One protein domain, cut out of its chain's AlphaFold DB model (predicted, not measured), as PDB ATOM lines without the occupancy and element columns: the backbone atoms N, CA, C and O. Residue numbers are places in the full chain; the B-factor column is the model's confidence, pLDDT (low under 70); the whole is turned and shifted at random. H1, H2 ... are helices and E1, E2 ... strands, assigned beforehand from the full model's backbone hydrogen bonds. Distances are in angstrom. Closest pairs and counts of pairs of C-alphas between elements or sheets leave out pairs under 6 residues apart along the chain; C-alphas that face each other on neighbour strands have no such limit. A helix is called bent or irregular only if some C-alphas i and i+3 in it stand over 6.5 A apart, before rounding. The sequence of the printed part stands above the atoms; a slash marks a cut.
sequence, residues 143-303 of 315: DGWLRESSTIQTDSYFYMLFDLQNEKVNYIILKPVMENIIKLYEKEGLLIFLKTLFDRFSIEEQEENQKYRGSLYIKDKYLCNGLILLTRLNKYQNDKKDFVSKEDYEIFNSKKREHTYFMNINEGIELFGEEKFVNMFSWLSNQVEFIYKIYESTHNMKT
ATOM      1  N   ASP A 143      25.075 -12.060  32.954       89.25
ATOM      2  CA  ASP A 143      26.370 -11.526  32.494       89.25
ATOM      3  C   ASP A 143      26.190 -10.598  31.283       89.25
ATOM      4  O   ASP A 143      26.693  -9.474  31.292       89.25
ATOM      5  N   GLY A 144      25.409 -11.016  30.278       88.88
ATOM      6  CA  GLY A 144      25.080 -10.166  29.130       88.88
ATOM      7  C   GLY A 144      24.366  -8.881  29.558       88.88
ATOM      8  O   GLY A 144      24.758  -7.778  29.174       88.88
ATOM      9  N   TRP A 145      23.383  -8.998  30.450       87.38
ATOM     10  CA  TRP A 145      22.637  -7.848  30.953       87.38
ATOM     11  C   TRP A 145      23.508  -6.864  31.747       87.38
ATOM     12  O   TRP A 145      23.351  -5.657  31.590       87.38
ATOM     13  N   LEU A 146      24.475  -7.342  32.543       88.38
ATOM     14  CA  LEU A 146      25.452  -6.486  33.233       88.38
ATOM     15  C   LEU A 146      26.282  -5.635  32.262       88.38
ATOM     16  O   LEU A 146      26.706  -4.536  32.625       88.38
ATOM     17  N   ARG A 147      26.523  -6.126  31.042       89.50
ATOM     18  CA  ARG A 147      27.302  -5.426  30.009       89.50
ATOM     19  C   ARG A 147      26.465  -4.406  29.241       89.50
ATOM     20  O   ARG A 147      26.977  -3.346  28.880       89.50
ATOM     21  N   GLU A 148      25.201  -4.726  28.993       86.12
ATOM     22  CA  GLU A 148      24.347  -3.990  28.054       86.12
ATOM     23  C   GLU A 148      23.364  -3.033  28.739       86.12
ATOM     24  O   GLU A 148      23.073  -1.961  28.204       86.12
ATOM     25  N   SER A 149      22.868  -3.384  29.927       81.44
ATOM     26  CA  SER A 149      21.764  -2.669  30.564       81.44
ATOM     27  C   SER A 149      22.167  -1.306  31.122       81.44
ATOM     28  O   SER A 149      23.182  -1.143  31.804       81.44
ATOM     29  N   SER A 150      21.300  -0.323  30.884       76.88
ATOM     30  CA  SER A 150      21.338   1.000  31.510       76.88
ATOM     31  C   SER A 150      20.398   1.131  32.713       76.88
ATOM     32  O   SER A 150      20.415   2.164  33.377       76.88
ATOM     33  N   THR A 151      19.572   0.120  33.003       80.25
ATOM     34  CA  THR A 151      18.497   0.200  34.011       80.25
ATOM     35  C   THR A 151      18.810  -0.550  35.305       80.25
ATOM     36  O   THR A 151      18.011  -0.545  36.237       80.25
ATOM     37  N   ILE A 152      20.010  -1.125  35.420       80.69
ATOM     38  CA  ILE A 152      20.495  -1.842  36.615       80.69
ATOM     39  C   ILE A 152      20.350  -1.031  37.909       80.69
ATOM     40  O   ILE A 152      20.164  -1.600  38.983       80.69
ATOM     41  N   GLN A 153      20.431   0.298  37.823       74.50
ATOM     42  CA  GLN A 153      20.319   1.170  38.990       74.50
ATOM     43  C   GLN A 153      18.874   1.555  39.336       74.50
ATOM     44  O   GLN A 153      18.608   1.945  40.475       74.50
ATOM     45  N   THR A 154      17.955   1.492  38.380       81.81
ATOM     46  CA  THR A 154      16.590   2.007  38.537       81.81
ATOM     47  C   THR A 154      15.572   0.900  38.741       81.81
ATOM     48  O   THR A 154      14.609   1.097  39.476       81.81
ATOM     49  N   ASP A 155      15.788  -0.253  38.115       87.56
ATOM     50  CA  ASP A 155      14.815  -1.338  38.102       87.56
ATOM     51  C   ASP A 155      14.866  -2.159  39.390       87.56
ATOM     52  O   ASP A 155      15.937  -2.465  39.927       87.56
ATOM     53  N   SER A 156      13.696  -2.605  39.849       90.56
ATOM     54  CA  SER A 156      13.601  -3.483  41.025       90.56
ATOM     55  C   SER A 156      13.885  -4.950  40.702       90.56
ATOM     56  O   SER A 156      13.990  -5.763  41.617       90.56
ATOM     57  N   TYR A 157      14.055  -5.304  39.424       93.50
ATOM     58  CA  TYR A 157      14.253  -6.682  38.966       93.50
ATOM     59  C   TYR A 157      15.361  -7.423  39.732       93.50
ATOM     60  O   TYR A 157      15.124  -8.512  40.248       93.50
ATOM     61  N   PHE A 158      16.558  -6.835  39.866       90.38
ATOM     62  CA  PHE A 158      17.659  -7.490  40.585       90.38
ATOM     63  C   PHE A 158      17.384  -7.627  42.080       90.38
ATOM     64  O   PHE A 158      17.790  -8.621  42.672       90.38
ATOM     65  N   TYR A 159      16.684  -6.666  42.687       90.44
ATOM     66  CA  TYR A 159      16.274  -6.760  44.087       90.44
ATOM     67  C   TYR A 159      15.271  -7.886  44.300       90.44
ATOM     68  O   TYR A 159      15.444  -8.685  45.215       90.44
ATOM     69  N   MET A 160      14.264  -7.982  43.431       93.12
ATOM     70  CA  MET A 160      13.268  -9.051  43.463       93.12
ATOM     71  C   MET A 160      13.931 -10.410  43.242       93.12
ATOM     72  O   MET A 160      13.708 -11.332  44.019       93.12
ATOM     73  N   LEU A 161      14.819 -10.517  42.249       93.25
ATOM     74  CA  LEU A 161      15.572 -11.737  41.963       93.25
ATOM     75  C   LEU A 161      16.468 -12.151  43.134       93.25
ATOM     76  O   LEU A 161      16.532 -13.329  43.478       93.25
ATOM     77  N   PHE A 162      17.158 -11.189  43.746       91.06
ATOM     78  CA  PHE A 162      18.006 -11.431  44.904       91.06
ATOM     79  C   PHE A 162      17.188 -11.874  46.114       91.06
ATOM     80  O   PHE A 162      17.574 -12.818  46.787       91.06
ATOM     81  N   ASP A 163      16.040 -11.257  46.371       90.81
ATOM     82  CA  ASP A 163      15.165 -11.667  47.470       90.81
ATOM     83  C   ASP A 163      14.534 -13.057  47.220       90.81
ATOM     84  O   ASP A 163      14.363 -13.825  48.163       90.81
ATOM     85  N   LEU A 164      14.306 -13.449  45.955       91.06
ATOM     86  CA  LEU A 164      13.850 -14.801  45.592       91.06
ATOM     87  C   LEU A 164      14.944 -15.881  45.710       91.06
ATOM     88  O   LEU A 164      14.626 -17.030  46.013       91.06
ATOM     89  N   GLN A 165      16.208 -15.567  45.400       89.88
ATOM     90  CA  GLN A 165      17.293 -16.562  45.327       89.88
ATOM     91  C   GLN A 165      18.698 -15.982  45.607       89.88
ATOM     92  O   GLN A 165      19.625 -16.137  44.806       89.88
ATOM     93  N   ASN A 166      18.872 -15.326  46.757       84.06
ATOM     94  CA  ASN A 166      20.087 -14.579  47.132       84.06
ATOM     95  C   ASN A 166      21.409 -15.356  46.948       84.06
ATOM     96  O   ASN A 166      22.344 -14.832  46.339       84.06
ATOM     97  N   GLU A 167      21.485 -16.605  47.416       80.06
ATOM     98  CA  GLU A 167      22.687 -17.439  47.350       80.06
ATOM     99  C   GLU A 167      23.093 -17.677  45.896       80.06
ATOM    100  O   GLU A 167      24.254 -17.480  45.533       80.06
ATOM    101  N   LYS A 168      22.125 -18.015  45.036       83.31
ATOM    102  CA  LYS A 168      22.358 -18.220  43.603       83.31
ATOM    103  C   LYS A 168      22.773 -16.931  42.907       83.31
ATOM    104  O   LYS A 168      23.685 -16.969  42.085       83.31
ATOM    105  N   VAL A 169      22.163 -15.794  43.238       85.06
ATOM    106  CA  VAL A 169      22.542 -14.507  42.635       85.06
ATOM    107  C   VAL A 169      23.987 -14.152  42.964       85.06
ATOM    108  O   VAL A 169      24.765 -13.872  42.054       85.06
ATOM    109  N   ASN A 170      24.398 -14.235  44.227       82.69
ATOM    110  CA  ASN A 170      25.786 -13.944  44.582       82.69
ATOM    111  C   ASN A 170      26.768 -14.956  43.968       82.69
ATOM    112  O   ASN A 170      27.826 -14.570  43.475       82.69
ATOM    113  N   TYR A 171      26.423 -16.244  43.966       78.12
ATOM    114  CA  TYR A 171      27.358 -17.316  43.624       78.12
ATOM    115  C   TYR A 171      27.452 -17.649  42.129       78.12
ATOM    116  O   TYR A 171      28.524 -18.015  41.649       78.12
ATOM    117  N   ILE A 172      26.340 -17.569  41.401       73.31
ATOM    118  CA  ILE A 172      26.265 -17.921  39.976       73.31
ATOM    119  C   ILE A 172      26.390 -16.657  39.130       73.31
ATOM    120  O   ILE A 172      27.126 -16.640  38.153       73.31
ATOM    121  N   ILE A 173      25.692 -15.590  39.521       75.88
ATOM    122  CA  ILE A 173      25.507 -14.417  38.662       75.88
ATOM    123  C   ILE A 173      26.565 -13.346  38.940       75.88
ATOM    124  O   ILE A 173      27.180 -12.832  38.012       75.88
ATOM    125  N   LEU A 174      26.807 -13.013  40.210       86.50
ATOM    126  CA  LEU A 174      27.720 -11.927  40.579       86.50
ATOM    127  C   LEU A 174      29.151 -12.396  40.872       86.50
ATOM    128  O   LEU A 174      30.062 -11.571  40.939       86.50
ATOM    129  N   LYS A 175      29.390 -13.705  40.998       88.00
ATOM    130  CA  LYS A 175      30.725 -14.256  41.265       88.00
ATOM    131  C   LYS A 175      31.761 -13.908  40.187       88.00
ATOM    132  O   LYS A 175      32.848 -13.477  40.568       88.00
ATOM    133  N   PRO A 176      31.471 -14.013  38.872       88.88
ATOM    134  CA  PRO A 176      32.462 -13.679  37.849       88.88
ATOM    135  C   PRO A 176      32.880 -12.203  37.888       88.88
ATOM    136  O   PRO A 176      34.055 -11.875  37.729       88.88
ATOM    137  N   VAL A 177      31.934 -11.284  38.113       92.25
ATOM    138  CA  VAL A 177      32.252  -9.851  38.217       92.25
ATOM    139  C   VAL A 177      32.982  -9.528  39.523       92.25
ATOM    140  O   VAL A 177      33.941  -8.761  39.509       92.25
ATOM    141  N   MET A 178      32.609 -10.181  40.623       92.50
ATOM    142  CA  MET A 178      33.275 -10.083  41.923       92.50
ATOM    143  C   MET A 178      34.752 -10.494  41.854       92.50
ATOM    144  O   MET A 178      35.612  -9.745  42.308       92.50
ATOM    145  N   GLU A 179      35.063 -11.632  41.227       92.94
ATOM    146  CA  GLU A 179      36.446 -12.099  41.037       92.94
ATOM    147  C   GLU A 179      37.278 -11.111  40.212       92.94
ATOM    148  O   GLU A 179      38.434 -10.847  40.544       92.94
ATOM    149  N   ASN A 180      36.691 -10.525  39.164       93.94
ATOM    150  CA  ASN A 180      37.373  -9.527  38.343       93.94
ATOM    151  C   ASN A 180      37.652  -8.230  39.116       93.94
ATOM    152  O   ASN A 180      38.748  -7.687  38.991       93.94
ATOM    153  N   ILE A 181      36.700  -7.759  39.930       95.38
ATOM    154  CA  ILE A 181      36.870  -6.577  40.791       95.38
ATOM    155  C   ILE A 181      38.010  -6.804  41.789       95.38
ATOM    156  O   ILE A 181      38.930  -5.989  41.854       95.38
ATOM    157  N   ILE A 182      37.970  -7.921  42.523       94.44
ATOM    158  CA  ILE A 182      38.972  -8.261  43.543       94.44
ATOM    159  C   ILE A 182      40.354  -8.387  42.900       94.44
ATOM    160  O   ILE A 182      41.291  -7.712  43.315       94.44
ATOM    161  N   LYS A 183      40.470  -9.179  41.828       94.62
ATOM    162  CA  LYS A 183      41.742  -9.404  41.133       94.62
ATOM    163  C   LYS A 183      42.346  -8.111  40.590       94.62
ATOM    164  O   LYS A 183      43.562  -7.941  40.654       94.62
ATOM    165  N   LEU A 184      41.523  -7.227  40.023       95.00
ATOM    166  CA  LEU A 184      41.984  -5.938  39.511       95.00
ATOM    167  C   LEU A 184      42.521  -5.061  40.647       95.00
ATOM    168  O   LEU A 184      43.599  -4.486  40.514       95.00
ATOM    169  N   TYR A 185      41.796  -4.986  41.763       94.75
ATOM    170  CA  TYR A 185      42.175  -4.150  42.898       94.75
ATOM    171  C   TYR A 185      43.418  -4.669  43.635       94.75
ATOM    172  O   TYR A 185      44.338  -3.895  43.886       94.75
ATOM    173  N   GLU A 186      43.491  -5.969  43.937       92.69
ATOM    174  CA  GLU A 186      44.626  -6.566  44.658       92.69
ATOM    175  C   GLU A 186      45.935  -6.484  43.868       92.69
ATOM    176  O   GLU A 186      47.001  -6.280  44.446       92.69
ATOM    177  N   LYS A 187      45.866  -6.652  42.542       91.62
ATOM    178  CA  LYS A 187      47.055  -6.681  41.688       91.62
ATOM    179  C   LYS A 187      47.592  -5.290  41.365       91.62
ATOM    180  O   LYS A 187      48.802  -5.125  41.259       91.62
ATOM    181  N   GLU A 188      46.703  -4.323  41.159       91.50
ATOM    182  CA  GLU A 188      47.059  -3.035  40.555       91.50
ATOM    183  C   GLU A 188      46.830  -1.832  41.497       91.50
ATOM    184  O   GLU A 188      47.279  -0.720  41.216       91.50
ATOM    185  N   GLY A 189      46.145  -2.030  42.629       92.25
ATOM    186  CA  GLY A 189      45.829  -0.982  43.600       92.25
ATOM    187  C   GLY A 189      44.730  -0.008  43.150       92.25
ATOM    188  O   GLY A 189      44.223  -0.048  42.025       92.25
ATOM    189  N   LEU A 190      44.353   0.908  44.053       92.12
ATOM    190  CA  LEU A 190      43.210   1.813  43.869       92.12
ATOM    191  C   LEU A 190      43.362   2.751  42.658       92.12
ATOM    192  O   LEU A 190      42.383   3.009  41.959       92.12
ATOM    193  N   LEU A 191      44.568   3.247  42.370       93.19
ATOM    194  CA  LEU A 191      44.783   4.174  41.256       93.19
ATOM    195  C   LEU A 191      44.483   3.534  39.893       93.19
ATOM    196  O   LEU A 191      43.792   4.124  39.060       93.19
ATOM    197  N   ILE A 192      45.008   2.331  39.647       94.31
ATOM    198  CA  ILE A 192      44.780   1.625  38.381       94.31
ATOM    199  C   ILE A 192      43.336   1.124  38.318       94.31
ATOM    200  O   ILE A 192      42.710   1.205  37.259       94.31
ATOM    201  N   PHE A 193      42.775   0.696  39.452       95.19
ATOM    202  CA  PHE A 193      41.358   0.367  39.570       95.19
ATOM    203  C   PHE A 193      40.469   1.547  39.127       95.19
ATOM    204  O   PHE A 193      39.641   1.389  38.230       95.19
ATOM    205  N   LEU A 194      40.718   2.755  39.646       94.50
ATOM    206  CA  LEU A 194      40.029   3.992  39.253       94.50
ATOM    207  C   LEU A 194      40.124   4.267  37.745       94.50
ATOM    208  O   LEU A 194      39.101   4.461  37.091       94.50
ATOM    209  N   LYS A 195      41.336   4.241  37.171       95.19
ATOM    210  CA  LYS A 195      41.575   4.494  35.731       95.19
ATOM    211  C   LYS A 195      40.954   3.441  34.803       95.19
ATOM    212  O   LYS A 195      40.735   3.693  33.609       95.19
ATOM    213  N   THR A 196      40.729   2.241  35.329       95.94
ATOM    214  CA  THR A 196      40.095   1.146  34.592       95.94
ATOM    215  C   THR A 196      38.583   1.333  34.570       95.94
ATOM    216  O   THR A 196      37.988   1.303  33.495       95.94
ATOM    217  N   LEU A 197      37.975   1.585  35.735       95.69
ATOM    218  CA  LEU A 197      36.522   1.668  35.881       95.69
ATOM    219  C   LEU A 197      35.929   2.989  35.385       95.69
ATOM    220  O   LEU A 197      34.787   2.998  34.925       95.69
ATOM    221  N   PHE A 198      36.678   4.089  35.455       96.50
ATOM    222  CA  PHE A 198      36.155   5.434  35.228       96.50
ATOM    223  C   PHE A 198      37.010   6.213  34.213       96.50
ATOM    224  O   PHE A 198      38.206   5.959  34.063       96.50
ATOM    225  N   ASP A 199      36.396   7.138  33.468       95.81
ATOM    226  CA  ASP A 199      37.088   8.002  32.492       95.81
ATOM    227  C   ASP A 199      37.274   9.434  33.015       95.81
ATOM    228  O   ASP A 199      38.315  10.065  32.800       95.81
ATOM    229  N   ARG A 200      36.267   9.936  33.730       95.88
ATOM    230  CA  ARG A 200      36.141  11.323  34.171       95.88
ATOM    231  C   ARG A 200      35.618  11.408  35.598       95.88
ATOM    232  O   ARG A 200      35.086  10.442  36.148       95.88
ATOM    233  N   PHE A 201      35.733  12.596  36.177       95.31
ATOM    234  CA  PHE A 201      35.159  12.943  37.471       95.31
ATOM    235  C   PHE A 201      34.602  14.373  37.464       95.31
ATOM    236  O   PHE A 201      35.022  15.203  36.656       95.31
ATOM    237  N   SER A 202      33.657  14.661  38.354       93.75
ATOM    238  CA  SER A 202      33.166  16.011  38.651       93.75
ATOM    239  C   SER A 202      33.231  16.275  40.148       93.75
ATOM    240  O   SER A 202      33.206  15.338  40.945       93.75
ATOM    241  N   ILE A 203      33.326  17.549  40.531       92.81
ATOM    242  CA  ILE A 203      33.108  17.986  41.910       92.81
ATOM    243  C   ILE A 203      31.967  18.998  41.892       92.81
ATOM    244  O   ILE A 203      32.047  20.016  41.201       92.81
ATOM    245  N   GLU A 204      30.904  18.698  42.628       89.50
ATOM    246  CA  GLU A 204      29.665  19.476  42.647       89.50
ATOM    247  C   GLU A 204      29.362  19.987  44.052       89.50
ATOM    248  O   GLU A 204      29.522  19.266  45.040       89.50
ATOM    249  N   GLU A 205      28.904  21.232  44.137       89.38
ATOM    250  CA  GLU A 205      28.380  21.818  45.366       89.38
ATOM    251  C   GLU A 205      26.931  21.367  45.579       89.38
ATOM    252  O   GLU A 205      26.090  21.471  44.691       89.38
ATOM    253  N   GLN A 206      26.641  20.842  46.765       83.38
ATOM    254  CA  GLN A 206      25.296  20.458  47.178       83.38
ATOM    255  C   GLN A 206      24.593  21.679  47.782       83.38
ATOM    256  O   GLN A 206      24.995  22.154  48.851       83.38
ATOM    257  N   GLU A 207      23.534  22.150  47.115       73.38
ATOM    258  CA  GLU A 207      22.804  23.384  47.453       73.38
ATOM    259  C   GLU A 207      22.324  23.427  48.913       73.38
ATOM    260  O   GLU A 207      22.365  24.474  49.552       73.38
ATOM    261  N   GLU A 208      21.924  22.284  49.475       71.69
ATOM    262  CA  GLU A 208      21.294  22.231  50.798       71.69
ATOM    263  C   GLU A 208      22.265  22.416  51.977       71.69
ATOM    264  O   GLU A 208      21.821  22.772  53.064       71.69
ATOM    265  N   ASN A 209      23.573  22.158  51.812       74.44
ATOM    266  CA  ASN A 209      24.493  22.030  52.958       74.44
ATOM    267  C   ASN A 209      25.912  22.600  52.757       74.44
ATOM    268  O   ASN A 209      26.766  22.350  53.609       74.44
ATOM    269  N   GLN A 210      26.204  23.310  51.657       78.44
ATOM    270  CA  GLN A 210      27.571  23.766  51.316       78.44
ATOM    271  C   GLN A 210      28.618  22.634  51.375       78.44
ATOM    272  O   GLN A 210      29.767  22.823  51.784       78.44
ATOM    273  N   LYS A 211      28.204  21.416  51.016       86.12
ATOM    274  CA  LYS A 211      29.091  20.253  50.933       86.12
ATOM    275  C   LYS A 211      29.472  20.029  49.481       86.12
ATOM    276  O   LYS A 211      28.613  20.095  48.610       86.12
ATOM    277  N   TYR A 212      30.733  19.706  49.236       89.56
ATOM    278  CA  TYR A 212      31.239  19.426  47.896       89.56
ATOM    279  C   TYR A 212      31.387  17.924  47.728       89.56
ATOM    280  O   TYR A 212      31.887  17.262  48.634       89.56
ATOM    281  N   ARG A 213      30.934  17.374  46.604       88.88
ATOM    282  CA  ARG A 213      30.914  15.930  46.363       88.88
ATOM    283  C   ARG A 213      31.651  15.579  45.085       88.88
ATOM    284  O   ARG A 213      31.365  16.159  44.043       88.88
ATOM    285  N   GLY A 214      32.545  14.599  45.172       90.25
ATOM    286  CA  GLY A 214      33.184  13.992  44.012       90.25
ATOM    287  C   GLY A 214      32.300  12.913  43.380       90.25
ATOM    288  O   GLY A 214      31.892  11.970  44.058       90.25
ATOM    289  N   SER A 215      32.053  13.015  42.078       91.00
ATOM    290  CA  SER A 215      31.350  12.007  41.276       91.00
ATOM    291  C   SER A 215      32.287  11.425  40.222       91.00
ATOM    292  O   SER A 215      33.111  12.140  39.657       91.00
ATOM    293  N   LEU A 216      32.154  10.129  39.934       93.81
ATOM    294  CA  LEU A 216      32.938   9.419  38.919       93.81
ATOM    295  C   LEU A 216      32.048   8.997  37.747       93.81
ATOM    296  O   LEU A 216      30.913   8.561  37.945       93.81
ATOM    297  N   TYR A 217      32.581   9.089  36.531       93.75
ATOM    298  CA  TYR A 217      31.873   8.754  35.296       93.75
ATOM    299  C   TYR A 217      32.330   7.387  34.790       93.75
ATOM    300  O   TYR A 217      33.523   7.126  34.629       93.75
ATOM    301  N   ILE A 218      31.360   6.490  34.595       93.69
ATOM    302  CA  ILE A 218      31.591   5.076  34.283       93.69
ATOM    303  C   ILE A 218      32.216   4.927  32.892       93.69
ATOM    304  O   ILE A 218      31.642   5.355  31.892       93.69
ATOM    305  N   LYS A 219      33.350   4.228  32.845       95.06
ATOM    306  CA  LYS A 219      34.026   3.758  31.632       95.06
ATOM    307  C   LYS A 219      33.781   2.268  31.414       95.06
ATOM    308  O   LYS A 219      33.355   1.873  30.333       95.06
ATOM    309  N   ASP A 220      34.001   1.448  32.443       94.81
ATOM    310  CA  ASP A 220      33.731   0.008  32.397       94.81
ATOM    311  C   ASP A 220      32.344  -0.290  32.977       94.81
ATOM    312  O   ASP A 220      32.161  -0.423  34.190       94.81
ATOM    313  N   LYS A 221      31.339  -0.383  32.097       92.56
ATOM    314  CA  LYS A 221      29.955  -0.664  32.508       92.56
ATOM    315  C   LYS A 221      29.831  -1.974  33.278       92.56
ATOM    316  O   LYS A 221      29.097  -2.014  34.255       92.56
ATOM    317  N   TYR A 222      30.536  -3.020  32.860       93.56
ATOM    318  CA  TYR A 222      30.390  -4.353  33.438       93.56
ATOM    319  C   TYR A 222      30.855  -4.380  34.898       93.56
ATOM    320  O   TYR A 222      30.095  -4.779  35.783       93.56
ATOM    321  N   LEU A 223      32.071  -3.895  35.165       94.00
ATOM    322  CA  LEU A 223      32.622  -3.850  36.519       94.00
ATOM    323  C   LEU A 223      31.853  -2.866  37.406       94.00
ATOM    324  O   LEU A 223      31.537  -3.202  38.546       94.00
ATOM    325  N   CYS A 224      31.494  -1.684  36.893       93.19
ATOM    326  CA  CYS A 224      30.724  -0.707  37.663       93.19
ATOM    327  C   CYS A 224      29.311  -1.204  37.993       93.19
ATOM    328  O   CYS A 224      28.868  -1.059  39.130       93.19
ATOM    329  N   ASN A 225      28.612  -1.836  37.047       92.25
ATOM    330  CA  ASN A 225      27.295  -2.418  37.298       92.25
ATOM    331  C   ASN A 225      27.370  -3.542  38.339       92.25
ATOM    332  O   ASN A 225      26.543  -3.586  39.252       92.25
ATOM    333  N   GLY A 226      28.386  -4.407  38.251       92.19
ATOM    334  CA  GLY A 226      28.645  -5.431  39.261       92.19
ATOM    335  C   GLY A 226      28.912  -4.841  40.645       92.19
ATOM    336  O   GLY A 226      28.282  -5.260  41.611       92.19
ATOM    337  N   LEU A 227      29.783  -3.831  40.739       92.19
ATOM    338  CA  LEU A 227      30.089  -3.112  41.982       92.19
ATOM    339  C   LEU A 227      28.815  -2.524  42.616       92.19
ATOM    340  O   LEU A 227      28.557  -2.706  43.809       92.19
ATOM    341  N   ILE A 228      27.988  -1.854  41.810       90.38
ATOM    342  CA  ILE A 228      26.733  -1.241  42.258       90.38
ATOM    343  C   ILE A 228      25.752  -2.305  42.756       90.38
ATOM    344  O   ILE A 228      25.173  -2.143  43.826       90.38
ATOM    345  N   LEU A 229      25.558  -3.400  42.019       90.88
ATOM    346  CA  LEU A 229      24.643  -4.460  42.442       90.88
ATOM    347  C   LEU A 229      25.134  -5.171  43.699       90.88
ATOM    348  O   LEU A 229      24.355  -5.369  44.626       90.88
ATOM    349  N   LEU A 230      26.421  -5.507  43.768       91.56
ATOM    350  CA  LEU A 230      27.005  -6.178  44.925       91.56
ATOM    351  C   LEU A 230      26.844  -5.360  46.202       91.56
ATOM    352  O   LEU A 230      26.423  -5.902  47.224       91.56
ATOM    353  N   THR A 231      27.121  -4.059  46.137       91.00
ATOM    354  CA  THR A 231      26.951  -3.156  47.281       91.00
ATOM    355  C   THR A 231      25.476  -2.988  47.650       91.00
ATOM    356  O   THR A 231      25.114  -3.119  48.819       91.00
ATOM    357  N   ARG A 232      24.596  -2.759  46.669       88.75
ATOM    358  CA  ARG A 232      23.168  -2.499  46.903       88.75
ATOM    359  C   ARG A 232      22.393  -3.711  47.408       88.75
ATOM    360  O   ARG A 232      21.642  -3.585  48.373       88.75
ATOM    361  N   LEU A 233      22.557  -4.867  46.767       89.44
ATOM    362  CA  LEU A 233      21.813  -6.086  47.101       89.44
ATOM    363  C   LEU A 233      22.232  -6.642  48.465       89.44
ATOM    364  O   LEU A 233      21.387  -7.068  49.247       89.44
ATOM    365  N   ASN A 234      23.523  -6.549  48.793       89.62
ATOM    366  CA  ASN A 234      24.054  -7.010  50.075       89.62
ATOM    367  C   ASN A 234      23.999  -5.930  51.173       89.62
ATOM    368  O   ASN A 234      24.611  -6.092  52.225       89.62
ATOM    369  N   LYS A 235      23.234  -4.848  50.961       88.94
ATOM    370  CA  LYS A 235      22.951  -3.800  51.960       88.94
ATOM    371  C   LYS A 235      24.214  -3.156  52.543       88.94
ATOM    372  O   LYS A 235      24.284  -2.909  53.749       88.94
ATOM    373  N   TYR A 236      25.199  -2.867  51.694       88.06
ATOM    374  CA  TYR A 236      26.369  -2.093  52.090       88.06
ATOM    375  C   TYR A 236      25.922  -0.776  52.735       88.06
ATOM    376  O   TYR A 236      25.227   0.029  52.108       88.06
ATOM    377  N   GLN A 237      26.286  -0.569  54.001       79.06
ATOM    378  CA  GLN A 237      25.969   0.672  54.694       79.06
ATOM    379  C   GLN A 237      26.875   1.763  54.147       79.06
ATOM    380  O   GLN A 237      28.091   1.717  54.296       79.06
ATOM    381  N   ASN A 238      26.246   2.711  53.463       65.88
ATOM    382  CA  ASN A 238      26.907   3.758  52.715       65.88
ATOM    383  C   ASN A 238      27.785   4.617  53.636       65.88
ATOM    384  O   ASN A 238      27.296   5.502  54.331       65.88
ATOM    385  N   ASP A 239      29.086   4.381  53.599       63.16
ATOM    386  CA  ASP A 239      30.113   5.158  54.280       63.16
ATOM    387  C   ASP A 239      30.710   6.225  53.357       63.16
ATOM    388  O   ASP A 239      31.846   6.641  53.576       63.16
ATOM    389  N   LYS A 240      29.958   6.649  52.324       60.44
ATOM    390  CA  LYS A 240      30.349   7.673  51.345       60.44
ATOM    391  C   LYS A 240      30.837   8.937  52.057       60.44
ATOM    392  O   LYS A 240      30.090   9.870  52.333       60.44
ATOM    393  N   LYS A 241      32.136   8.949  52.327       62.53
ATOM    394  CA  LYS A 241      32.971  10.120  52.548       62.53
ATOM    395  C   LYS A 241      33.448  10.601  51.183       62.53
ATOM    396  O   LYS A 241      34.629  10.812  50.971       62.53
ATOM    397  N   ASP A 242      32.521  10.738  50.243       71.06
ATOM    398  CA  ASP A 242      32.770  11.343  48.935       71.06
ATOM    399  C   ASP A 242      32.767  12.879  49.012       71.06
ATOM    400  O   ASP A 242      32.710  13.562  47.988       71.06
ATOM    401  N   PHE A 243      32.839  13.417  50.235       83.44
ATOM    402  CA  PHE A 243      33.003  14.833  50.487       83.44
ATOM    403  C   PHE A 243      34.413  15.276  50.128       83.44
ATOM    404  O   PHE A 243      35.409  14.732  50.602       83.44
ATOM    405  N   VAL A 244      34.461  16.317  49.316       86.38
ATOM    406  CA  VAL A 244      35.670  17.003  48.891       86.38
ATOM    407  C   VAL A 244      35.755  18.329  49.652       86.38
ATOM    408  O   VAL A 244      34.738  18.884  50.079       86.38
ATOM    409  N   SER A 245      36.968  18.826  49.889       90.19
ATOM    410  CA  SER A 245      37.142  20.113  50.561       90.19
ATOM    411  C   SER A 245      36.676  21.269  49.664       90.19
ATOM    412  O   SER A 245      36.683  21.168  48.436       90.19
ATOM    413  N   LYS A 246      36.295  22.397  50.276       91.56
ATOM    414  CA  LYS A 246      35.961  23.620  49.532       91.56
ATOM    415  C   LYS A 246      37.126  24.095  48.660       91.56
ATOM    416  O   LYS A 246      36.918  24.475  47.516       91.56
ATOM    417  N   GLU A 247      38.342  24.031  49.197       91.94
ATOM    418  CA  GLU A 247      39.566  24.420  48.490       91.94
ATOM    419  C   GLU A 247      39.773  23.571  47.229       91.94
ATOM    420  O   GLU A 247      40.040  24.099  46.152       91.94
ATOM    421  N   ASP A 248      39.556  22.260  47.324       91.94
ATOM    422  CA  ASP A 248      39.665  21.354  46.178       91.94
ATOM    423  C   ASP A 248      38.591  21.600  45.121       91.94
ATOM    424  O   ASP A 248      38.875  21.537  43.924       91.94
ATOM    425  N   TYR A 249      37.369  21.918  45.551       92.38
ATOM    426  CA  TYR A 249      36.310  22.344  44.644       92.38
ATOM    427  C   TYR A 249      36.671  23.644  43.916       92.38
ATOM    428  O   TYR A 249      36.498  23.727  42.701       92.38
ATOM    429  N   GLU A 250      37.207  24.646  44.615       91.88
ATOM    430  CA  GLU A 250      37.634  25.911  44.006       91.88
ATOM    431  C   GLU A 250      38.782  25.696  43.006       91.88
ATOM    432  O   GLU A 250      38.735  26.219  41.888       91.88
ATOM    433  N   ILE A 251      39.766  24.856  43.355       92.75
ATOM    434  CA  ILE A 251      40.854  24.445  42.457       92.75
ATOM    435  C   ILE A 251      40.282  23.770  41.204       92.75
ATOM    436  O   ILE A 251      40.596  24.192  40.086       92.75
ATOM    437  N   PHE A 252      39.399  22.781  41.371       92.62
ATOM    438  CA  PHE A 252      38.713  22.105  40.266       92.62
ATOM    439  C   PHE A 252      37.961  23.099  39.376       92.62
ATOM    440  O   PHE A 252      38.118  23.096  38.155       92.62
ATOM    441  N   ASN A 253      37.180  23.992  39.985       90.12
ATOM    442  CA  ASN A 253      36.343  24.955  39.282       90.12
ATOM    443  C   ASN A 253      37.165  25.999  38.510       90.12
ATOM    444  O   ASN A 253      36.728  26.455  37.458       90.12
ATOM    445  N   SER A 254      38.368  26.337  38.987       89.25
ATOM    446  CA  SER A 254      39.289  27.256  38.300       89.25
ATOM    447  C   SER A 254      39.972  26.651  37.065       89.25
ATOM    448  O   SER A 254      40.475  27.387  36.216       89.25
ATOM    449  N   LYS A 255      40.029  25.315  36.973       86.88
ATOM    450  CA  LYS A 255      40.757  24.583  35.921       86.88
ATOM    451  C   LYS A 255      39.862  23.801  34.970       86.88
ATOM    452  O   LYS A 255      40.331  23.421  33.896       86.88
ATOM    453  N   LYS A 256      38.599  23.551  35.328       80.88
ATOM    454  CA  LYS A 256      37.640  22.928  34.410       80.88
ATOM    455  C   LYS A 256      37.453  23.818  33.176       80.88
ATOM    456  O   LYS A 256      37.484  25.045  33.271       80.88
ATOM    457  N   ARG A 257      37.273  23.208  32.001       78.69
ATOM    458  CA  ARG A 257      37.063  23.968  30.759       78.69
ATOM    459  C   ARG A 257      35.732  24.710  30.853       78.69
ATOM    460  O   ARG A 257      34.772  24.174  31.416       78.69
ATOM    461  N   GLU A 258      35.659  25.910  30.280       70.19
ATOM    462  CA  GLU A 258      34.396  26.645  30.186       70.19
ATOM    463  C   GLU A 258      33.305  25.734  29.597       70.19
ATOM    464  O   GLU A 258      33.535  25.034  28.610       70.19
ATOM    465  N   HIS A 259      32.124  25.728  30.223       70.50
ATOM    466  CA  HIS A 259      30.969  24.890  29.860       70.50
ATOM    467  C   HIS A 259      31.133  23.371  30.073       70.50
ATOM    468  O   HIS A 259      30.290  22.599  29.620       70.50
ATOM    469  N   THR A 260      32.167  22.917  30.793       76.06
ATOM    470  CA  THR A 260      32.281  21.514  31.231       76.06
ATOM    471  C   THR A 260      32.063  21.370  32.733       76.06
ATOM    472  O   THR A 260      32.534  22.179  33.533       76.06
ATOM    473  N   TYR A 261      31.342  20.316  33.119       84.38
ATOM    474  CA  TYR A 261      31.085  19.972  34.522       84.38
ATOM    475  C   TYR A 261      32.041  18.889  35.049       84.38
ATOM    476  O   TYR A 261      31.974  18.539  36.219       84.38
ATOM    477  N   PHE A 262      32.937  18.368  34.207       92.12
ATOM    478  CA  PHE A 262      33.805  17.228  34.502       92.12
ATOM    479  C   PHE A 262      35.231  17.439  33.972       92.12
ATOM    480  O   PHE A 262      35.468  18.281  33.107       92.12
ATOM    481  N   MET A 263      36.163  16.615  34.444       93.62
ATOM    482  CA  MET A 263      37.562  16.552  34.015       93.62
ATOM    483  C   MET A 263      37.985  15.086  33.830       93.62
ATOM    484  O   MET A 263      37.420  14.199  34.473       93.62
ATOM    485  N   ASN A 264      38.954  14.799  32.953       94.38
ATOM    486  CA  ASN A 264      39.489  13.440  32.833       94.38
ATOM    487  C   ASN A 264      40.278  13.052  34.089       94.38
ATOM    488  O   ASN A 264      40.908  13.895  34.723       94.38
ATOM    489  N   ILE A 265      40.321  11.759  34.418       95.38
ATOM    490  CA  ILE A 265      41.042  11.286  35.615       95.38
ATOM    491  C   ILE A 265      42.526  11.672  35.598       95.38
ATOM    492  O   ILE A 265      43.056  12.086  36.623       95.38
ATOM    493  N   ASN A 266      43.198  11.586  34.446       94.81
ATOM    494  CA  ASN A 266      44.612  11.965  34.350       94.81
ATOM    495  C   ASN A 266      44.828  13.469  34.590       94.81
ATOM    496  O   ASN A 266      45.745  13.825  35.320       94.81
ATOM    497  N   GLU A 267      43.953  14.328  34.056       94.12
ATOM    498  CA  GLU A 267      43.987  15.776  34.319       94.12
ATOM    499  C   GLU A 267      43.761  16.055  35.823       94.12
ATOM    500  O   GLU A 267      44.427  16.906  36.405       94.12
ATOM    501  N   GLY A 268      42.882  15.291  36.486       94.25
ATOM    502  CA  GLY A 268      42.669  15.380  37.934       94.25
ATOM    503  C   GLY A 268      43.891  14.979  38.761       94.25
ATOM    504  O   GLY A 268      44.229  15.652  39.732       94.25
ATOM    505  N   ILE A 269      44.588  13.912  38.363       95.69
ATOM    506  CA  ILE A 269      45.826  13.470  39.020       95.69
ATOM    507  C   ILE A 269      46.933  14.517  38.860       95.69
ATOM    508  O   ILE A 269      47.634  14.806  39.826       95.69
ATOM    509  N   GLU A 270      47.075  15.106  37.672       95.50
ATOM    510  CA  GLU A 270      48.021  16.202  37.431       95.50
ATOM    511  C   GLU A 270      47.686  17.443  38.271       95.50
ATOM    512  O   GLU A 270      48.588  18.113  38.770       95.50
ATOM    513  N   LEU A 271      46.394  17.733  38.459       94.50
ATOM    514  CA  LEU A 271      45.918  18.896  39.204       94.50
ATOM    515  C   LEU A 271      46.117  18.771  40.720       94.50
ATOM    516  O   LEU A 271      46.549  19.725  41.363       94.50
ATOM    517  N   PHE A 272      45.770  17.620  41.298       94.56
ATOM    518  CA  PHE A 272      45.757  17.427  42.752       94.56
ATOM    519  C   PHE A 272      46.983  16.684  43.290       94.56
ATOM    520  O   PHE A 272      47.237  16.723  44.494       94.56
ATOM    521  N   GLY A 273      47.740  16.015  42.421       95.31
ATOM    522  CA  GLY A 273      48.709  14.998  42.806       95.31
ATOM    523  C   GLY A 273      48.040  13.643  43.058       95.31
ATOM    524  O   GLY A 273      46.885  13.558  43.479       95.31
ATOM    525  N   GLU A 274      48.785  12.565  42.807       94.69
ATOM    526  CA  GLU A 274      48.285  11.186  42.878       94.69
ATOM    527  C   GLU A 274      47.694  10.835  44.248       94.69
ATOM    528  O   GLU A 274      46.546  10.404  44.326       94.69
ATOM    529  N   GLU A 275      48.445  11.071  45.324       93.06
ATOM    530  CA  GLU A 275      48.030  10.732  46.689       93.06
ATOM    531  C   GLU A 275      46.713  11.421  47.068       93.06
ATOM    532  O   GLU A 275      45.772  10.786  47.549       93.06
ATOM    533  N   LYS A 276      46.613  12.724  46.788       92.50
ATOM    534  CA  LYS A 276      45.421  13.514  47.098       92.50
ATOM    535  C   LYS A 276      44.224  13.071  46.261       92.50
ATOM    536  O   LYS A 276      43.140  12.895  46.811       92.50
ATOM    537  N   PHE A 277      44.419  12.846  44.961       93.38
ATOM    538  CA  PHE A 277      43.359  12.391  44.063       93.38
ATOM    539  C   PHE A 277      42.820  11.012  44.465       93.38
ATOM    540  O   PHE A 277      41.609  10.811  44.534       93.38
ATOM    541  N   VAL A 278      43.706  10.064  44.785       91.69
ATOM    542  CA  VAL A 278      43.323   8.726  45.262       91.69
ATOM    543  C   VAL A 278      42.540   8.820  46.572       91.69
ATOM    544  O   VAL A 278      41.501   8.172  46.712       91.69
ATOM    545  N   ASN A 279      42.970   9.677  47.503       90.44
ATOM    546  CA  ASN A 279      42.277   9.880  48.775       90.44
ATOM    547  C   ASN A 279      40.842  10.413  48.606       90.44
ATOM    548  O   ASN A 279      39.962   9.975  49.354       90.44
ATOM    549  N   MET A 280      40.566  11.265  47.606       90.81
ATOM    550  CA  MET A 280      39.204  11.756  47.306       90.81
ATOM    551  C   MET A 280      38.214  10.624  46.980       90.81
ATOM    552  O   MET A 280      37.022  10.739  47.263       90.81
ATOM    553  N   PHE A 281      38.698   9.521  46.404       91.38
ATOM    554  CA  PHE A 281      37.877   8.379  45.987       91.38
ATOM    555  C   PHE A 281      38.187   7.095  46.770       91.38
ATOM    556  O   PHE A 281      37.830   5.995  46.344       91.38
ATOM    557  N   SER A 282      38.806   7.231  47.945       89.88
ATOM    558  CA  SER A 282      39.173   6.118  48.834       89.88
ATOM    559  C   SER A 282      37.980   5.285  49.317       89.88
ATOM    560  O   SER A 282      38.140   4.114  49.642       89.88
ATOM    561  N   TRP A 283      36.760   5.834  49.284       89.00
ATOM    562  CA  TRP A 283      35.530   5.095  49.593       89.00
ATOM    563  C   TRP A 283      35.315   3.867  48.688       89.00
ATOM    564  O   TRP A 283      34.622   2.930  49.085       89.00
ATOM    565  N   LEU A 284      35.919   3.824  47.492       91.19
ATOM    566  CA  LEU A 284      35.887   2.636  46.632       91.19
ATOM    567  C   LEU A 284      36.621   1.448  47.257       91.19
ATOM    568  O   LEU A 284      36.167   0.316  47.095       91.19
ATOM    569  N   SER A 285      37.707   1.683  47.997       91.62
ATOM    570  CA  SER A 285      38.429   0.622  48.705       91.62
ATOM    571  C   SER A 285      37.518  -0.102  49.690       91.62
ATOM    572  O   SER A 285      37.478  -1.329  49.693       91.62
ATOM    573  N   ASN A 286      36.700   0.641  50.436       91.25
ATOM    574  CA  ASN A 286      35.772   0.065  51.411       91.25
ATOM    575  C   ASN A 286      34.701  -0.808  50.729       91.25
ATOM    576  O   ASN A 286      34.339  -1.872  51.236       91.25
ATOM    577  N   GLN A 287      34.244  -0.411  49.535       92.50
ATOM    578  CA  GLN A 287      33.334  -1.231  48.729       92.50
ATOM    579  C   GLN A 287      34.002  -2.511  48.227       92.50
ATOM    580  O   GLN A 287      33.384  -3.574  48.272       92.50
ATOM    581  N   VAL A 288      35.256  -2.436  47.773       93.62
ATOM    582  CA  VAL A 288      36.006  -3.623  47.339       93.62
ATOM    583  C   VAL A 288      36.263  -4.569  48.513       93.62
ATOM    584  O   VAL A 288      36.029  -5.768  48.381       93.62
ATOM    585  N   GLU A 289      36.649  -4.058  49.682       92.25
ATOM    586  CA  GLU A 289      36.817  -4.861  50.902       92.25
ATOM    587  C   GLU A 289      35.509  -5.531  51.339       92.25
ATOM    588  O   GLU A 289      35.494  -6.691  51.759       92.25
ATOM    589  N   PHE A 290      34.386  -4.823  51.230       92.75
ATOM    590  CA  PHE A 290      33.073  -5.400  51.490       92.75
ATOM    591  C   PHE A 290      32.743  -6.535  50.515       92.75
ATOM    592  O   PHE A 290      32.291  -7.603  50.932       92.75
ATOM    593  N   ILE A 291      33.021  -6.335  49.228       93.44
ATOM    594  CA  ILE A 291      32.848  -7.355  48.191       93.44
ATOM    595  C   ILE A 291      33.746  -8.566  48.448       93.44
ATOM    596  O   ILE A 291      33.288  -9.700  48.308       93.44
ATOM    597  N   TYR A 292      34.982  -8.349  48.891       92.25
ATOM    598  CA  TYR A 292      35.899  -9.414  49.279       92.25
ATOM    599  C   TYR A 292      35.330 -10.270  50.426       92.25
ATOM    600  O   TYR A 292      35.333 -11.495  50.340       92.25
ATOM    601  N   LYS A 293      34.711  -9.659  51.447       91.00
ATOM    602  CA  LYS A 293      34.033 -10.406  52.530       91.00
ATOM    603  C   LYS A 293      32.868 -11.262  52.018       91.00
ATOM    604  O   LYS A 293      32.679 -12.393  52.471       91.00
ATOM    605  N   ILE A 294      32.096 -10.755  51.052       88.81
ATOM    606  CA  ILE A 294      31.038 -11.542  50.393       88.81
ATOM    607  C   ILE A 294      31.669 -12.715  49.631       88.81
ATOM    608  O   ILE A 294      31.206 -13.853  49.759       88.81
ATOM    609  N   TYR A 295      32.753 -12.469  48.894       88.94
ATOM    610  CA  TYR A 295      33.475 -13.504  48.159       88.94
ATOM    611  C   TYR A 295      33.958 -14.627  49.079       88.94
ATOM    612  O   TYR A 295      33.679 -15.794  48.814       88.94
ATOM    613  N   GLU A 296      34.594 -14.307  50.206       86.56
ATOM    614  CA  GLU A 296      35.063 -15.317  51.160       86.56
ATOM    615  C   GLU A 296      33.914 -16.137  51.760       86.56
ATOM    616  O   GLU A 296      34.003 -17.367  51.848       86.56
ATOM    617  N   SER A 297      32.804 -15.489  52.132       80.38
ATOM    618  CA  SER A 297      31.644 -16.194  52.695       80.38
ATOM    619  C   SER A 297      31.017 -17.179  51.698       80.38
ATOM    620  O   SER A 297      30.703 -18.314  52.060       80.38
ATOM    621  N   THR A 298      30.923 -16.794  50.423       71.38
ATOM    622  CA  THR A 298      30.384 -17.643  49.349       71.38
ATOM    623  C   THR A 298      31.365 -18.731  48.900       71.38
ATOM    624  O   THR A 298      30.948 -19.836  48.544       71.38
ATOM    625  N   HIS A 299      32.677 -18.478  48.953       66.38
ATOM    626  CA  HIS A 299      33.706 -19.468  48.626       66.38
ATOM    627  C   HIS A 299      33.750 -20.606  49.661       66.38
ATOM    628  O   HIS A 299      33.829 -21.781  49.293       66.38
ATOM    629  N   ASN A 300      33.599 -20.275  50.947       58.34
ATOM    630  CA  ASN A 300      33.598 -21.234  52.056       58.34
ATOM    631  C   ASN A 300      32.355 -22.145  52.107       58.34
ATOM    632  O   ASN A 300      32.379 -23.187  52.762       58.34
ATOM    633  N   MET A 301      31.275 -21.817  51.387       55.91
ATOM    634  CA  MET A 301      30.125 -22.719  51.239       55.91
ATOM    635  C   MET A 301      30.445 -23.949  50.368       55.91
ATOM    636  O   MET A 301      29.889 -25.023  50.600       55.91
ATOM    637  N   LYS A 302      31.392 -23.854  49.416       50.22
ATOM    638  CA  LYS A 302      31.777 -24.981  48.537       50.22
ATOM    639  C   LYS A 302      32.484 -26.124  49.273       50.22
ATOM    640  O   LYS A 302      32.439 -27.267  48.816       50.22
ATOM    641  N   THR A 303      33.170 -25.845  50.380       42.59
ATOM    642  CA  THR A 303      34.026 -26.825  51.075       42.59
ATOM    643  C   THR A 303      33.267 -27.739  52.036       42.59
ATOM    644  O   THR A 303      33.824 -28.734  52.502       42.59
TER     645      THR A 303
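Overview. This is residues 143 to 303 of the 315 residues of an uncharacterized protein of Streptococcus mitis (UniProt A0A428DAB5). This is an elongated domain of two parts: at one end the helices H1, H2, H3a and H8 pack crosswise round H4, and at the other the short helices H5 and H6 pack on a long hairpin of two strands, E1 and E2, with H7 next to H6. H3b, the second arm of the bent helix H3, lies between the two parts. The printed part has 161 residues, mostly helix by class, with eight named helices and two named strands in the order H1 H2 H3 E1 E2 H4 H5 H6 H7 H8; the sheet E1 - E2 is antiparallel. It is compact, with a radius of gyration of the C-alphas of 17.1 A and spans of 54 by 33 by 28 A.

Arrangement. H1, residues 143 to 148, touches the hub H4, residues 221 to 233, of which 221 to 226 alone take part; their closest C-alphas, Arg 147 and Tyr 222, are 4.7 A apart. H2, residues 157 to 173, is irregular, with C-alphas 164 and 167 9.4 A apart; it touches H4, closest C-alphas Tyr 159 and Leu 233 at 6.3 A. H3, residues 175 to 197, was assigned as one helix by its hydrogen bonds but is bent, with C-alphas 187 and 190 9.6 A apart; its arms are H3a, residues 175 to 187, and H3b, residues 190 to 197. H8, residues 283 to 299, touches H3a at a steep tilt of 54 degrees, closest C-alphas Ile 182 and Tyr 292 at 6.6 A. E1, residues 198 to 206, and E2, residues 211 to 218, form a hairpin, with N 202 and O 215 at 2.9 A. The closest C-alphas of E1 and H5, residues 246 to 255, are Ile 203 and Tyr 249, 6.1 A apart; those of E1 and H6, residues 265 to 272, are Arg 200 and Ile 265, 5.1 A apart. H7, residues 274 to 280, is close to H6 but not clearly touching, closest C-alphas Ile 269 and Phe 277 at 5.7 A. Every O i to N i+4 pair is within hydrogen-bond range in the helices and arms but H2, with 11 of 13.

Along the chain. H1 begins at C-alpha 143 (26.370, -11.526, 32.494). H3a measures 18.0 A, E1 22.1 A, E2 22.7 A and H4 17.6 A. H8, 24.6 A, ends at C-alpha 299 (33.706, -19.468, 48.626).

Size, cuts and confidence. The C-alphas farthest apart, Glu 258 and Thr 303, are 57.4 A apart. The printed part has no cut. The link H4 to H5 is long, 12 residues. Residues 238 to 241 and 299 to 303 have pLDDT under 70.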